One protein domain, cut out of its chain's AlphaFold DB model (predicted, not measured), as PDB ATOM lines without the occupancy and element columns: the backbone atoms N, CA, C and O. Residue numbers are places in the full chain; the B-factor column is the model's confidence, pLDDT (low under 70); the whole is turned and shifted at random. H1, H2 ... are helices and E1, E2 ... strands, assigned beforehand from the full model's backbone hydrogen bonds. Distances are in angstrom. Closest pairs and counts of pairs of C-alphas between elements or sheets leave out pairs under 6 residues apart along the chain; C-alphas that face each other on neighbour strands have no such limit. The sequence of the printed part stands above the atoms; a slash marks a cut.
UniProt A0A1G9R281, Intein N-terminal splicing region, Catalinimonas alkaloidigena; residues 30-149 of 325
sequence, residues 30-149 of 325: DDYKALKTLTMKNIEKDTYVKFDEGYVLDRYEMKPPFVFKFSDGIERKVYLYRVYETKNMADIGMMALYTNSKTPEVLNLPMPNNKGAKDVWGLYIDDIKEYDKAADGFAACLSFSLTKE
ATOM      1  N   ASP A  30      78.489  10.662 108.073       95.12
ATOM      2  CA  ASP A  30      79.838  10.625 107.513       95.12
ATOM      3  C   ASP A  30      79.798  10.241 106.031       95.12
ATOM      4  O   ASP A  30      80.464  10.895 105.229       95.12
ATOM      5  N   ASP A  31      78.927   9.294 105.650       95.06
ATOM      6  CA  ASP A  31      78.658   8.995 104.237       95.06
ATOM      7  C   ASP A  31      78.164  10.240 103.504       95.06
ATOM      8  O   ASP A  31      78.670  10.584 102.439       95.06
ATOM      9  N   TYR A  32      77.211  10.959 104.101       96.31
ATOM     10  CA  TYR A  32      76.651  12.176 103.524       96.31
ATOM     11  C   TYR A  32      77.745  13.207 103.210       96.31
ATOM     12  O   TYR A  32      77.835  13.717 102.094       96.31
ATOM     13  N   LYS A  33      78.628  13.479 104.178       95.94
ATOM     14  CA  LYS A  33      79.740  14.424 104.002       95.94
ATOM     15  C   LYS A  33      80.746  13.945 102.958       95.94
ATOM     16  O   LYS A  33      81.211  14.764 102.171       95.94
ATOM     17  N   ALA A  34      81.070  12.653 102.937       96.19
ATOM     18  CA  ALA A  34      82.000  12.090 101.965       96.19
ATOM     19  C   ALA A  34      81.449  12.199 100.534       96.19
ATOM     20  O   ALA A  34      82.138  12.703  99.646       96.19
ATOM     21  N   LEU A  35      80.179  11.837 100.326       96.12
ATOM     22  CA  LEU A  35      79.506  11.894  99.022       96.12
ATOM     23  C   LEU A  35      79.492  13.313  98.430       96.12
ATOM     24  O   LEU A  35      79.720  13.488  97.232       96.12
ATOM     25  N   LYS A  36      79.324  14.347  99.265       95.56
ATOM     26  CA  LYS A  36      79.401  15.751  98.819       95.56
ATOM     27  C   LYS A  36      80.753  16.138  98.226       95.56
ATOM     28  O   LYS A  36      80.810  17.053  97.414       95.56
ATOM     29  N   THR A  37      81.833  15.474  98.631       94.69
ATOM     30  CA  THR A  37      83.194  15.794  98.167       94.69
ATOM     31  C   THR A  37      83.619  15.032  96.915       94.69
ATOM     32  O   THR A  37      84.658  15.345  96.332       94.69
ATOM     33  N   LEU A  38      82.824  14.053  96.469       93.56
ATOM     34  CA  LEU A  38      83.172  13.239  95.310       93.56
ATOM     35  C   LEU A  38      83.199  14.077  94.032       93.56
ATOM     36  O   LEU A  38      82.283  14.840  93.740       93.56
ATOM     37  N   THR A  39      84.246  13.905  93.231       91.69
ATOM     38  CA  THR A  39      84.386  14.614  91.955       91.69
ATOM     39  C   THR A  39      84.342  13.624  90.801       91.69
ATOM     40  O   THR A  39      85.191  12.739  90.688       91.69
ATOM     41  N   MET A  40      83.359  13.791  89.918       87.56
ATOM     42  CA  MET A  40      83.241  13.006  88.689       87.56
ATOM     43  C   MET A  40      84.245  13.506  87.646       87.56
ATOM     44  O   MET A  40      84.341  14.710  87.405       87.56
ATOM     45  N   LYS A  41      84.968  12.593  86.987       86.31
ATOM     46  CA  LYS A  41      85.930  12.962  85.934       86.31
ATOM     47  C   LYS A  41      85.218  13.441  84.674       86.31
ATOM     48  O   LYS A  41      85.636  14.421  84.065       86.31
ATOM     49  N   ASN A  42      84.155  12.749  84.276       87.38
ATOM     50  CA  ASN A  42      83.335  13.107  83.133       87.38
ATOM     51  C   ASN A  42      81.859  12.842  83.428       87.38
ATOM     52  O   ASN A  42      81.320  11.798  83.078       87.38
ATOM     53  N   ILE A  43      81.182  13.827  84.018       87.56
ATOM     54  CA  ILE A  43      79.762  13.718  84.375       87.56
ATOM     55  C   ILE A  43      78.842  13.407  83.185       87.56
ATOM     56  O   ILE A  43      77.749  12.908  83.392       87.56
ATOM     57  N   GLU A  44      79.245  13.646  81.936       84.62
ATOM     58  CA  GLU A  44      78.405  13.314  80.780       84.62
ATOM     59  C   GLU A  44      78.470  11.818  80.441       84.62
ATOM     60  O   GLU A  44      77.447  11.216  80.118       84.62
ATOM     61  N   LYS A  45      79.658  11.208  80.558       82.50
ATOM     62  CA  LYS A  45      79.931   9.831  80.102       82.50
ATOM     63  C   LYS A  45      80.018   8.799  81.217       82.50
ATOM     64  O   LYS A  45      79.788   7.620  80.967       82.50
ATOM     65  N   ASP A  46      80.396   9.225  82.410       84.44
ATOM     66  CA  ASP A  46      80.653   8.333  83.526       84.44
ATOM     67  C   ASP A  46      79.312   7.887  84.121       84.44
ATOM     68  O   ASP A  46      78.651   8.627  84.852       84.44
ATOM     69  N   THR A  47      78.884   6.682  83.756       82.56
ATOM     70  CA  THR A  47      77.633   6.079  84.229       82.56
ATOM     71  C   THR A  47      77.851   5.098  85.368       82.56
ATOM     72  O   THR A  47      76.955   4.920  86.171       82.56
ATOM     73  N   TYR A  48      79.038   4.512  85.500       86.56
ATOM     74  CA  TYR A  48      79.397   3.650  86.622       86.56
ATOM     75  C   TYR A  48      80.782   4.046  87.127       86.56
ATOM     76  O   TYR A  48      81.775   3.896  86.412       86.56
ATOM     77  N   VAL A  49      80.860   4.570  88.349       89.19
ATOM     78  CA  VAL A  49      82.114   5.066  88.928       89.19
ATOM     79  C   VAL A  49      82.312   4.499  90.315       89.19
ATOM     80  O   VAL A  49      81.475   4.667  91.197       89.19
ATOM     81  N   LYS A  50      83.466   3.867  90.513       90.44
ATOM     82  CA  LYS A  50      83.939   3.434  91.822       90.44
ATOM     83  C   LYS A  50      84.938   4.449  92.367       90.44
ATOM     84  O   LYS A  50      85.883   4.816  91.673       90.44
ATOM     85  N   PHE A  51      84.714   4.858  93.606       91.81
ATOM     86  CA  PHE A  51      85.519   5.811  94.354       91.81
ATOM     87  C   PHE A  51      86.395   5.090  95.378       91.81
ATOM     88  O   PHE A  51      85.978   4.088  95.969       91.81
ATOM     89  N   ASP A  52      87.601   5.611  95.598       88.31
ATOM     90  CA  ASP A  52      88.554   5.060  96.570       88.31
ATOM     91  C   ASP A  52      88.058   5.254  98.011       88.31
ATOM     92  O   ASP A  52      88.362   4.458  98.896       88.31
ATOM     93  N   GLU A  53      87.206   6.261  98.220       88.44
ATOM     94  CA  GLU A  53      86.470   6.562  99.449       88.44
ATOM     95  C   GLU A  53      85.456   5.468  99.829       88.44
ATOM     96  O   GLU A  53      84.863   5.521 100.904       88.44
ATOM     97  N   GLY A  54      85.277   4.453  98.978       90.88
ATOM     98  CA  GLY A  54      84.491   3.268  99.292       90.88
ATOM     99  C   GLY A  54      83.051   3.314  98.797       90.88
ATOM    100  O   GLY A  54      82.231   2.544  99.301       90.88
ATOM    101  N   TYR A  55      82.754   4.134  97.787       94.06
ATOM    102  CA  TYR A  55      81.423   4.262  97.187       94.06
ATOM    103  C   TYR A  55      81.417   3.874  95.709       94.06
ATOM    104  O   TYR A  55      82.419   3.998  95.004       94.06
ATOM    105  N   VAL A  56      80.264   3.426  95.229       91.88
ATOM    106  CA  VAL A  56      79.964   3.276  93.807       91.88
ATOM    107  C   VAL A  56      78.776   4.162  93.482       91.88
ATOM    108  O   VAL A  56      77.742   4.092  94.145       91.88
ATOM    109  N   LEU A  57      78.938   4.977  92.449       92.00
ATOM    110  CA  LEU A  57      77.848   5.692  91.812       92.00
ATOM    111  C   LEU A  57      77.471   4.957  90.539       92.00
ATOM    112  O   LEU A  57      78.302   4.800  89.644       92.00
ATOM    113  N   ASP A  58      76.219   4.537  90.468       86.44
ATOM    114  CA  ASP A  58      75.647   3.890  89.295       86.44
ATOM    115  C   ASP A  58      74.516   4.767  88.764       86.44
ATOM    116  O   ASP A  58      73.539   5.035  89.469       86.44
ATOM    117  N   ARG A  59      74.679   5.303  87.556       78.94
ATOM    118  CA  ARG A  59      73.708   6.193  86.934       78.94
ATOM    119  C   ARG A  59      72.471   5.369  86.696       78.94
ATOM    120  O   ARG A  59      72.508   4.394  85.950       78.94
ATOM    121  N   TYR A  60      71.393   5.783  87.345       62.16
ATOM    122  CA  TYR A  60      70.164   5.020  87.393       62.16
ATOM    123  C   TYR A  60      69.730   4.624  85.975       62.16
ATOM    124  O   TYR A  60      69.419   5.493  85.165       62.16
ATOM    125  N   GLU A  61      69.802   3.324  85.664       55.91
ATOM    126  CA  GLU A  61      69.422   2.742  84.365       55.91
ATOM    127  C   GLU A  61      70.146   3.359  83.146       55.91
ATOM    128  O   GLU A  61      69.631   3.317  82.035       55.91
ATOM    129  N   MET A  62      71.344   3.934  83.333       61.53
ATOM    130  CA  MET A  62      72.089   4.686  82.305       61.53
ATOM    131  C   MET A  62      71.335   5.901  81.729       61.53
ATOM    132  O   MET A  62      71.766   6.437  80.707       61.53
ATOM    133  N   LYS A  63      70.272   6.366  82.404       67.06
ATOM    134  CA  LYS A  63      69.397   7.445  81.922       67.06
ATOM    135  C   LYS A  63      70.172   8.718  81.575       67.06
ATOM    136  O   LYS A  63      71.192   9.021  82.215       67.06
ATOM    137  N   PRO A  64      69.687   9.533  80.625       78.19
ATOM    138  CA  PRO A  64      70.313  10.802  80.324       78.19
ATOM    139  C   PRO A  64      70.049  11.760  81.495       78.19
ATOM    140  O   PRO A  64      69.116  11.563  82.281       78.19
ATOM    141  N   PRO A  65      70.838  12.833  81.640       88.50
ATOM    142  CA  PRO A  65      70.467  13.885  82.571       88.50
ATOM    143  C   PRO A  65      69.119  14.501  82.197       88.50
ATOM    144  O   PRO A  65      68.797  14.666  81.018       88.50
ATOM    145  N   PHE A  66      68.384  14.970  83.199       88.00
ATOM    146  CA  PHE A  66      67.291  15.904  82.956       88.00
ATOM    147  C   PHE A  66      67.880  17.228  82.493       88.00
ATOM    148  O   PHE A  66      68.647  17.840  83.234       88.00
ATOM    149  N   VAL A  67      67.525  17.669  81.288       91.25
ATOM    150  CA  VAL A  67      68.003  18.930  80.710       91.25
ATOM    151  C   VAL A  67      66.890  19.968  80.758       91.25
ATOM    152  O   VAL A  67      65.804  19.755  80.224       91.25
ATOM    153  N   PHE A  68      67.176  21.119  81.358       87.75
ATOM    154  CA  PHE A  68      66.235  22.221  81.499       87.75
ATOM    155  C   PHE A  68      66.722  23.432  80.714       87.75
ATOM    156  O   PHE A  68      67.850  23.893  80.895       87.75
ATOM    157  N   LYS A  69      65.839  23.969  79.870       85.75
ATOM    158  CA  LYS A  69      66.057  25.201  79.107       85.75
ATOM    159  C   LYS A  69      64.957  26.188  79.461       85.75
ATOM    160  O   LYS A  69      63.883  26.174  78.867       85.75
ATOM    161  N   PHE A  70      65.213  27.004  80.477       76.88
ATOM    162  CA  PHE A  70      64.295  28.070  80.858       76.88
ATOM    163  C   PHE A  70      64.414  29.259  79.893       76.88
ATOM    164  O   PHE A  70      65.325  29.340  79.066       76.88
ATOM    165  N   SER A  71      63.490  30.212  80.012       80.50
ATOM    166  CA  SER A  71      63.478  31.444  79.211       80.50
ATOM    167  C   SER A  71      64.695  32.348  79.446       80.50
ATOM    168  O   SER A  71      64.944  33.249  78.648       80.50
ATOM    169  N   ASP A  72      65.469  32.101  80.507       82.62
ATOM    170  CA  ASP A  72      66.719  32.798  80.821       82.62
ATOM    171  C   ASP A  72      67.915  32.355  79.953       82.62
ATOM    172  O   ASP A  72      69.003  32.928  80.058       82.62
ATOM    173  N   GLY A  73      67.721  31.345  79.097       81.94
ATOM    174  CA  GLY A  73      68.740  30.817  78.192       81.94
ATOM    175  C   GLY A  73      69.859  30.040  78.889       81.94
ATOM    176  O   GLY A  73      70.857  29.719  78.249       81.94
ATOM    177  N   ILE A  74      69.722  29.745  80.185       86.19
ATOM    178  CA  ILE A  74      70.700  28.980  80.954       86.19
ATOM    179  C   ILE A  74      70.286  27.509  80.940       86.19
ATOM    180  O   ILE A  74      69.282  27.121  81.547       86.19
ATOM    181  N   GLU A  75      71.097  26.679  80.290       89.12
ATOM    182  CA  GLU A  75      70.936  25.230  80.363       89.12
ATOM    183  C   GLU A  75      71.362  24.730  81.744       89.12
ATOM    184  O   GLU A  75      72.448  25.070  82.231       89.12
ATOM    185  N   ARG A  76      70.494  23.928  82.361       91.06
ATOM    186  CA  ARG A  76      70.736  23.261  83.640       91.06
ATOM    187  C   ARG A  76      70.541  21.772  83.465       91.06
ATOM    188  O   ARG A  76      69.651  21.359  82.719       91.06
ATOM    189  N   LYS A  77      71.346  20.974  84.158       93.75
ATOM    190  CA  LYS A  77      71.228  19.517  84.105       93.75
ATOM    191  C   LYS A  77      71.202  18.906  85.490       93.75
ATOM    192  O   LYS A  77      71.963  19.337  86.353       93.75
ATOM    193  N   VAL A  78      70.367  17.887  85.669       94.38
ATOM    194  CA  VAL A  78      70.333  17.045  86.870       94.38
ATOM    195  C   VAL A  78      70.637  15.609  86.468       94.38
ATOM    196  O   VAL A  78      69.917  15.024  85.661       94.38
ATOM    197  N   TYR A  79      71.690  15.043  87.046       93.44
ATOM    198  CA  TYR A  79      72.053  13.636  86.895       93.44
ATOM    199  C   TYR A  79      71.699  12.901  88.180       93.44
ATOM    200  O   TYR A  79      72.017  13.390  89.263       93.44
ATOM    201  N   LEU A  80      71.083  11.725  88.069       93.06
ATOM    202  CA  LEU A  80      70.706  10.906  89.219       93.06
ATOM    203  C   LEU A  80      71.506   9.603  89.226       93.06
ATOM    204  O   LEU A  80      71.536   8.864  88.242       93.06
ATOM    205  N   TYR A  81      72.139   9.325  90.360       92.69
ATOM    206  CA  TYR A  81      72.898   8.103  90.602       92.69
ATOM    207  C   TYR A  81      72.324   7.370  91.803       92.69
ATOM    208  O   TYR A  81      71.949   8.000  92.793       92.69
ATOM    209  N   ARG A  82      72.312   6.042  91.746       91.94
ATOM    210  CA  ARG A  82      72.250   5.205  92.941       91.94
ATOM    211  C   ARG A  82      73.612   5.188  93.611       91.94
ATOM    212  O   ARG A  82      74.644   5.204  92.937       91.94
ATOM    213  N   VAL A  83      73.598   5.158  94.934       93.88
ATOM    214  CA  VAL A  83      74.798   5.145  95.761       93.88
ATOM    215  C   VAL A  83      74.884   3.806  96.467       93.88
ATOM    216  O   VAL A  83      74.028   3.463  97.286       93.88
ATOM    217  N   TYR A  84      75.960   3.082  96.186       91.88
ATOM    218  CA  TYR A  84      76.295   1.844  96.870       91.88
ATOM    219  C   TYR A  84      77.559   2.022  97.701       91.88
ATOM    220  O   TYR A  84      78.518   2.658  97.266       91.88
ATOM    221  N   GLU A  85      77.596   1.421  98.883       90.12
ATOM    222  CA  GLU A  85      78.846   1.235  99.622       90.12
ATOM    223  C   GLU A  85      79.606   0.006  99.086       90.12
ATOM    224  O   GLU A  85      79.004  -0.987  98.686       90.12
ATOM    225  N   THR A  86      80.936   0.052  99.031       86.56
ATOM    226  CA  THR A  86      81.751  -0.979  98.349       86.56
ATOM    227  C   THR A  86      82.018  -2.249  99.159       86.56
ATOM    228  O   THR A  86      82.484  -3.237  98.590       86.56
ATOM    229  N   LYS A  87      81.770  -2.249 100.471       82.50
ATOM    230  CA  LYS A  87      82.042  -3.378 101.370       82.50
ATOM    231  C   LYS A  87      81.032  -4.506 101.168       82.50
ATOM    232  O   LYS A  87      81.447  -5.661 101.133       82.50
ATOM    233  N   ASN A  88      79.745  -4.193 101.021       81.19
ATOM    234  CA  ASN A  88      78.696  -5.189 100.759       81.19
ATOM    235  C   ASN A  88      77.803  -4.836  99.564       81.19
ATOM    236  O   ASN A  88      76.811  -5.529  99.347       81.19
ATOM    237  N   MET A  89      78.130  -3.792  98.791       84.31
ATOM    238  CA  MET A  89      77.277  -3.295  97.704       84.31
ATOM    239  C   MET A  89      75.872  -2.920  98.194       84.31
ATOM    240  O   MET A  89      74.900  -3.035  97.449       84.31
ATOM    241  N   ALA A  90      75.743  -2.487  99.454       86.31
ATOM    242  CA  ALA A  90      74.456  -2.063  99.979       86.31
ATOM    243  C   ALA A  90      74.043  -0.721  99.358       86.31
ATOM    244  O   ALA A  90      74.816   0.237  99.357       86.31
ATOM    245  N   ASP A  91      72.809  -0.661  98.857       88.62
ATOM    246  CA  ASP A  91      72.157   0.586  98.455       88.62
ATOM    247  C   ASP A  91      71.919   1.436  99.705       88.62
ATOM    248  O   ASP A  91      71.159   1.037 100.591       88.62
ATOM    249  N   ILE A  92      72.574   2.595  99.770       93.00
ATOM    250  CA  ILE A  92      72.459   3.541 100.885       93.00
ATOM    251  C   ILE A  92      71.660   4.796 100.512       93.00
ATOM    252  O   ILE A  92      71.354   5.608 101.391       93.00
ATOM    253  N   GLY A  93      71.265   4.955  99.246       92.38
ATOM    254  CA  GLY A  93      70.538   6.124  98.767       92.38
ATOM    255  C   GLY A  93      70.820   6.490  97.314       92.38
ATOM    256  O   GLY A  93      71.289   5.693  96.506       92.38
ATOM    257  N   MET A  94      70.529   7.745  96.992       93.81
ATOM    258  CA  MET A  94      70.782   8.342  95.686       93.81
ATOM    259  C   MET A  94      71.692   9.563  95.815       93.81
ATOM    260  O   MET A  94      71.909  10.090  96.904       93.81
ATOM    261  N   MET A  95      72.201  10.048  94.691       95.06
ATOM    262  CA  MET A  95      72.880  11.331  94.603       95.06
ATOM    263  C   MET A  95      72.407  12.083  93.363       95.06
ATOM    264  O   MET A  95      72.410  11.532  92.262       95.06
ATOM    265  N   ALA A  96      72.007  13.340  93.550       95.69
ATOM    266  CA  ALA A  96      71.774  14.274  92.460       95.69
ATOM    267  C   ALA A  96      73.037  15.102  92.223       95.69
ATOM    268  O   ALA A  96      73.576  15.698  93.154       95.69
ATOM    269  N   LEU A  97      73.486  15.163  90.974       95.12
ATOM    270  CA  LEU A  97      74.502  16.110  90.534       95.12
ATOM    271  C   LEU A  97      73.820  17.186  89.697       95.12
ATOM    272  O   LEU A  97      73.213  16.874  88.671       95.12
ATOM    273  N   TYR A  98      73.917  18.438  90.124       95.19
ATOM    274  CA  TYR A  98      73.370  19.575  89.394       95.19
ATOM    275  C   TYR A  98      74.480  20.368  88.714       95.19
ATOM    276  O   TYR A  98      75.503  20.672  89.325       95.19
ATOM    277  N   THR A  99      74.247  20.737  87.457       93.38
ATOM    278  CA  THR A  99      75.143  21.605  86.687       93.38
ATOM    279  C   THR A  99      74.373  22.756  86.061       93.38
ATOM    280  O   THR A  99      73.183  22.646  85.747       93.38
ATOM    281  N   ASN A 100      75.078  23.860  85.846       89.19
ATOM    282  CA  ASN A 100      74.569  25.054  85.194       89.19
ATOM    283  C   ASN A 100      75.598  25.515  84.154       89.19
ATOM    284  O   ASN A 100      76.760  25.716  84.474       89.19
ATOM    285  N   SER A 101      75.168  25.734  82.913       86.44
ATOM    286  CA  SER A 101      76.039  26.172  81.807       86.44
ATOM    287  C   SER A 101      76.804  27.487  82.049       86.44
ATOM    288  O   SER A 101      77.790  27.747  81.361       86.44
ATOM    289  N   LYS A 102      76.394  28.313  83.021       85.06
ATOM    290  CA  LYS A 102      77.100  29.542  83.427       85.06
ATOM    291  C   LYS A 102      78.167  29.331  84.502       85.06
ATOM    292  O   LYS A 102      79.030  30.195  84.643       85.06
ATOM    293  N   THR A 103      78.121  28.238  85.262       79.62
ATOM    294  CA  THR A 103      79.039  27.991  86.384       79.62
ATOM    295  C   THR A 103      79.683  26.612  86.254       79.62
ATOM    296  O   THR A 103      78.969  25.625  86.125       79.62
ATOM    297  N   PRO A 104      81.017  26.493  86.349       76.31
ATOM    298  CA  PRO A 104      81.687  25.196  86.237       76.31
ATOM    299  C   PRO A 104      81.489  24.296  87.469       76.31
ATOM    300  O   PRO A 104      81.933  23.152  87.464       76.31
ATOM    301  N   GLU A 105      80.875  24.815  88.535       87.62
ATOM    302  CA  GLU A 105      80.642  24.092  89.780       87.62
ATOM    303  C   GLU A 105      79.519  23.060  89.628       87.62
ATOM    304  O   GLU A 105      78.456  23.345  89.067       87.62
ATOM    305  N   VAL A 106      79.771  21.859  90.149       93.06
ATOM    306  CA  VAL A 106      78.786  20.783  90.260       93.06
ATOM    307  C   VAL A 106      78.309  20.740  91.703       93.06
ATOM    308  O   VAL A 106      79.124  20.631  92.617       93.06
ATOM    309  N   LEU A 107      76.997  20.820  91.908       95.25
ATOM    310  CA  LEU A 107      76.412  20.672  93.238       95.25
ATOM    311  C   LEU A 107      76.036  19.210  93.457       95.25
ATOM    312  O   LEU A 107      75.183  18.672  92.745       95.25
ATOM    313  N   ASN A 108      76.669  18.586  94.446       96.38
ATOM    314  CA  ASN A 108      76.411  17.208  94.836       96.38
ATOM    315  C   ASN A 108      75.404  17.184  95.982       96.38
ATOM    316  O   ASN A 108      75.718  17.625  97.086       96.38
ATOM    317  N   LEU A 109      74.225  16.618  95.745       97.62
ATOM    318  CA  LEU A 109      73.202  16.431  96.766       97.62
ATOM    319  C   LEU A 109      72.996  14.934  97.042       97.62
ATOM    320  O   LEU A 109      72.289  14.262  96.282       97.62
ATOM    321  N   PRO A 110      73.585  14.389  98.121       97.50
ATOM    322  CA  PRO A 110      73.259  13.051  98.590       97.50
ATOM    323  C   PRO A 110      71.816  13.000  99.109       97.50
ATOM    324  O   PRO A 110      71.335  13.927  99.759       97.50
ATOM    325  N   MET A 111      71.127  11.900  98.826       96.00
ATOM    326  CA  MET A 111      69.731  11.650  99.179       96.00
ATOM    327  C   MET A 111      69.645  10.315  99.926       96.00
ATOM    328  O   MET A 111      69.830   9.265  99.302       96.00
ATOM    329  N   PRO A 112      69.395  10.311 101.245       93.06
ATOM    330  CA  PRO A 112      69.337   9.074 102.019       93.06
ATOM    331  C   PRO A 112      68.178   8.173 101.570       93.06
ATOM    332  O   PRO A 112      67.088   8.649 101.248       93.06
ATOM    333  N   ASN A 113      68.388   6.854 101.593       87.69
ATOM    334  CA  ASN A 113      67.293   5.893 101.452       87.69
ATOM    335  C   ASN A 113      66.385   5.878 102.704       87.69
ATOM    336  O   ASN A 113      66.661   6.510 103.727       87.69
ATOM    337  N   ASN A 114      65.311   5.084 102.665       84.38
ATOM    338  CA  ASN A 114      64.366   4.942 103.781       84.38
ATOM    339  C   ASN A 114      64.962   4.331 105.070       84.38
ATOM    340  O   ASN A 114      64.271   4.266 106.086       84.38
ATOM    341  N   LYS A 115      66.221   3.879 105.038       86.69
ATOM    342  CA  LYS A 115      66.973   3.331 106.175       86.69
ATOM    343  C   LYS A 115      68.052   4.293 106.682       86.69
ATOM    344  O   LYS A 115      68.719   3.966 107.660       86.69
ATOM    345  N   GLY A 116      68.230   5.453 106.040       89.12
ATOM    346  CA  GLY A 116      69.212   6.463 106.425       89.12
ATOM    347  C   GLY A 116      68.996   6.991 107.842       89.12
ATOM    348  O   GLY A 116      67.866   7.057 108.340       89.12
ATOM    349  N   ALA A 117      70.091   7.374 108.498       89.38
ATOM    350  CA  ALA A 117      70.043   7.911 109.850       89.38
ATOM    351  C   ALA A 117      69.214   9.210 109.905       89.38
ATOM    352  O   ALA A 117      69.175  10.003 108.963       89.38
ATOM    353  N   LYS A 118      68.500   9.425 111.016       87.38
ATOM    354  CA  LYS A 118      67.514  10.514 111.145       87.38
ATOM    355  C   LYS A 118      68.129  11.906 110.949       87.38
ATOM    356  O   LYS A 118      67.478  12.796 110.413       87.38
ATOM    357  N   ASP A 119      69.353  12.091 111.415       91.50
ATOM    358  CA  ASP A 119      70.124  13.330 111.312       91.50
ATOM    359  C   ASP A 119      70.578  13.646 109.879       91.50
ATOM    360  O   ASP A 119      70.683  14.819 109.525       91.50
ATOM    361  N   VAL A 120      70.740  12.635 109.021       93.75
ATOM    362  CA  VAL A 120      71.072  12.819 107.596       93.75
ATOM    363  C   VAL A 120      69.966  13.556 106.844       93.75
ATOM    364  O   VAL A 120      70.250  14.380 105.980       93.75
ATOM    365  N   TRP A 121      68.700  13.340 107.207       90.06
ATOM    366  CA  TRP A 121      67.576  14.078 106.621       90.06
ATOM    367  C   TRP A 121      67.613  15.577 106.946       90.06
ATOM    368  O   TRP A 121      67.138  16.382 106.146       90.06
ATOM    369  N   GLY A 122      68.195  15.949 108.094       92.88
ATOM    370  CA  GLY A 122      68.460  17.343 108.448       92.88
ATOM    371  C   GLY A 122      69.508  17.969 107.527       92.88
ATOM    372  O   GLY A 122      69.268  19.028 106.962       92.88
ATOM    373  N   LEU A 123      70.617  17.261 107.294       96.12
ATOM    374  CA  LEU A 123      71.657  17.699 106.355       96.12
ATOM    375  C   LEU A 123      71.107  17.839 104.927       96.12
ATOM    376  O   LEU A 123      71.360  18.836 104.262       96.12
ATOM    377  N   TYR A 124      70.290  16.877 104.492       95.69
ATOM    378  CA  TYR A 124      69.633  16.893 103.186       95.69
ATOM    379  C   TYR A 124      68.751  18.123 102.957       95.69
ATOM    380  O   TYR A 124      68.859  18.774 101.916       95.69
ATOM    381  N   ILE A 125      67.879  18.458 103.910       94.19
ATOM    382  CA  ILE A 125      66.989  19.612 103.748       94.19
ATOM    383  C   ILE A 125      67.740  20.944 103.862       94.19
ATOM    384  O   ILE A 125      67.380  21.903 103.174       94.19
ATOM    385  N   ASP A 126      68.791  21.001 104.686       96.38
ATOM    386  CA  ASP A 126      69.660  22.173 104.792       96.38
ATOM    387  C   ASP A 126      70.397  22.426 103.469       96.38
ATOM    388  O   ASP A 126      70.359  23.548 102.961       96.38
ATOM    389  N   ASP A 127      70.951  21.387 102.839       96.81
ATOM    390  CA  ASP A 127      71.635  21.509 101.548       96.81
ATOM    391  C   ASP A 127      70.698  21.937 100.418       96.81
ATOM    392  O   ASP A 127      71.068  22.792  99.617       96.81
ATOM    393  N   ILE A 128      69.458  21.431 100.363       95.00
ATOM    394  CA  ILE A 128      68.470  21.921  99.383       95.00
ATOM    395  C   ILE A 128      68.276  23.431  99.532       95.00
ATOM    396  O   ILE A 128      68.261  24.167  98.545       95.00
ATOM    397  N   LYS A 129      68.135  23.900 100.773       94.06
ATOM    398  CA  LYS A 129      67.923  25.315 101.078       94.06
ATOM    399  C   LYS A 129      69.149  26.168 100.757       94.06
ATOM    400  O   LYS A 129      68.990  27.325 100.368       94.06
ATOM    401  N   GLU A 130      70.355  25.654 100.971       94.88
ATOM    402  CA  GLU A 130      71.597  26.356 100.639       94.88
ATOM    403  C   GLU A 130      71.825  26.411  99.127       94.88
ATOM    404  O   GLU A 130      72.107  27.483  98.589       94.88
ATOM    405  N   TYR A 131      71.620  25.298  98.426       94.25
ATOM    406  CA  TYR A 131      71.790  25.210  96.979       94.25
ATOM    407  C   TYR A 131      70.766  26.032  96.206       94.25
ATOM    408  O   TYR A 131      71.142  26.677  95.234       94.25
ATOM    409  N   ASP A 132      69.516  26.114  96.663       90.44
ATOM    410  CA  ASP A 132      68.514  26.973  96.022       90.44
ATOM    411  C   ASP A 132      68.848  28.470  96.130       90.44
ATOM    412  O   ASP A 132      68.523  29.254  95.243       90.44
ATOM    413  N   LYS A 133      69.571  28.876  97.184       90.12
ATOM    414  CA  LYS A 133      70.101  30.245  97.296       90.12
ATOM    415  C   LYS A 133      71.334  30.476  96.429       90.12
ATOM    416  O   LYS A 133      71.570  31.606  96.011       90.12
ATOM    417  N   ALA A 134      72.158  29.446  96.249       87.88
ATOM    418  CA  ALA A 134      73.422  29.541  95.526       87.88
ATOM    419  C   ALA A 134      73.246  29.408  94.005       87.88
ATOM    420  O   ALA A 134      74.012  29.999  93.245       87.88
ATOM    421  N   ALA A 135      72.244  28.648  93.557       88.44
ATOM    422  CA  ALA A 135      72.022  28.327  92.158       88.44
ATOM    423  C   ALA A 135      70.545  28.473  91.769       88.44
ATOM    424  O   ALA A 135      69.711  27.618  92.067       88.44
ATOM    425  N   ASP A 136      70.247  29.529  91.007       84.31
ATOM    426  CA  ASP A 136      68.901  29.803  90.504       84.31
ATOM    427  C   ASP A 136      68.310  28.597  89.769       84.31
ATOM    428  O   ASP A 136      68.877  28.107  88.785       84.31
ATOM    429  N   GLY A 137      67.127  28.173  90.209       85.81
ATOM    430  CA  GLY A 137      66.384  27.066  89.614       85.81
ATOM    431  C   GLY A 137      66.780  25.685  90.135       85.81
ATOM    432  O   GLY A 137      66.187  24.708  89.684       85.81
ATOM    433  N   PHE A 138      67.718  25.579  91.087       93.06
ATOM    434  CA  PHE A 138      68.135  24.298  91.662       93.06
ATOM    435  C   PHE A 138      66.954  23.508  92.233       93.06
ATOM    436  O   PHE A 138      66.714  22.382  91.789       93.06
ATOM    437  N   ALA A 139      66.176  24.084  93.163       91.62
ATOM    438  CA  ALA A 139      65.070  23.349  93.772       91.62
ATOM    439  C   ALA A 139      63.984  23.005  92.746       91.62
ATOM    440  O   ALA A 139      63.396  21.927  92.825       91.62
ATOM    441  N   ALA A 140      63.744  23.876  91.760       89.25
ATOM    442  CA  ALA A 140      62.772  23.629  90.698       89.25
ATOM    443  C   ALA A 140      63.193  22.449  89.805       89.25
ATOM    444  O   ALA A 140      62.400  21.533  89.585       89.25
ATOM    445  N   CYS A 141      64.446  22.437  89.339       93.12
ATOM    446  CA  CYS A 141      65.009  21.344  88.549       93.12
ATOM    447  C   CYS A 141      65.000  20.029  89.331       93.12
ATOM    448  O   CYS A 141      64.489  19.029  88.835       93.12
ATOM    449  N   LEU A 142      65.507  20.041  90.567       94.38
ATOM    450  CA  LEU A 142      65.534  18.863  91.430       94.38
ATOM    451  C   LEU A 142      64.123  18.321  91.686       94.38
ATOM    452  O   LEU A 142      63.882  17.131  91.497       94.38
ATOM    453  N   SER A 143      63.178  19.184  92.072       90.00
ATOM    454  CA  SER A 143      61.795  18.772  92.352       90.00
ATOM    455  C   SER A 143      61.127  18.175  91.121       90.00
ATOM    456  O   SER A 143      60.432  17.168  91.240       90.00
ATOM    457  N   PHE A 144      61.348  18.756  89.939       90.62
ATOM    458  CA  PHE A 144      60.819  18.210  88.692       90.62
ATOM    459  C   PHE A 144      61.421  16.838  88.384       90.62
ATOM    460  O   PHE A 144      60.673  15.898  88.134       90.62
ATOM    461  N   SER A 145      62.750  16.704  88.449       90.38
ATOM    462  CA  SER A 145      63.449  15.438  88.201       90.38
ATOM    463  C   SER A 145      62.979  14.332  89.143       90.38
ATOM    464  O   SER A 145      62.646  13.240  88.696       90.38
ATOM    465  N   LEU A 146      62.879  14.623  90.443       90.25
ATOM    466  CA  LEU A 146      62.397  13.659  91.431       90.25
ATOM    467  C   LEU A 146      60.910  13.350  91.262       90.25
ATOM    468  O   LEU A 146      60.515  12.204  91.433       90.25
ATOM    469  N   THR A 147      60.087  14.336  90.895       82.81
ATOM    470  CA  THR A 147      58.668  14.105  90.583       82.81
ATOM    471  C   THR A 147      58.536  13.191  89.374       82.81
ATOM    472  O   THR A 147      57.751  12.257  89.419       82.81
ATOM    473  N   LYS A 148      59.331  13.399  88.321       80.38
ATOM    474  CA  LYS A 148      59.383  12.521  87.148       80.38
ATOM    475  C   LYS A 148      59.760  11.092  87.524       80.38
ATOM    476  O   LYS A 148      59.040  10.178  87.154       80.38
ATOM    477  N   GLU A 149      60.815  10.897  88.311       82.25
ATOM    478  CA  GLU A 149      61.204   9.554  88.758       82.25
ATOM    479  C   GLU A 149      60.172   8.924  89.699       82.25
ATOM    480  O   GLU A 149      59.870   7.740  89.581       82.25
TER     481      GLU A 149
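Overview. This is residues 30 to 149 of the 325 residues of the protein "Intein N-terminal splicing region" of Catalinimonas alkaloidigena (UniProt A0A1G9R281). One twisted antiparallel sheet of six strands has three helices over one face: H1 along E5, H2 along the edge strand E6, and H3 across E4. The long strands E4, E5 and E6 make its body; E2 and E3 pair with different parts of E4 on one side, and E1 is beyond E2. The printed part has 120 residues, in the order H1 E1 E2 E3 E4 E5 E6 H2 H3, of mixed class. It is compact, with a radius of gyration of the C-alphas of 13.9 A and spans of 45 by 31 by 25 A.

Along the chain. E4, residues 75 to 85, is 31.8 A long and starts at C-alpha 75 (70.936, 25.230, 80.363). E5, residues 91 to 100, spans 27.9 A, and E6, residues 103 to 112, 26.4 A. E1 is residues 48 to 50, E2 55 to 59 and E3 66 to 69. H1, residues 30 to 37, begins at (79.838, 10.625, 107.513). H2, residues 120 to 134, is 20.8 A long; H3, residues 138 to 149, is 16.5 A and ends at (61.204, 9.554, 88.758).

Arrangement. E3 E4 E5 E6 form a meander, each strand the antiparallel neighbour of the one before: N 68 and O 76 are 2.8 A apart, N 83 and O 93 2.8 A, N 109 and O 96 2.8 A, within hydrogen-bond range. E2 is antiparallel to E4, with N 56 and O 84 at 2.8 A, and forms a hairpin with E1, with N 57 and O 49 at 2.8 A. H1 is over E5, height 8.2 A. H2 is over E6, height 9.0 A; their closest C-alphas, Met 111 and Tyr 124, are 6.6 A apart. H3, height 8.2 A, lies over E4, only just, with 5 of its C-alphas falling on E4 and 2 on E5; on the local plane it runs across E4 at 61 degrees, only just. With residues 128 to 132 alone, H2 touches H3, closest at C-alphas Asp 132 and Phe 138, 5.1 A, at a steep tilt of 53 degrees, opposite ways. Every O i to N i+4 pair is within range in H3, 3 of 4 in H1 and 10 of 11 in H2.

Size, cuts and confidence. The C-alphas farthest apart, Ser 71 and Lys 87, are 45.3 A apart. The printed part has no cut and no long link. Residues 60 to 63 have pLDDT under 70.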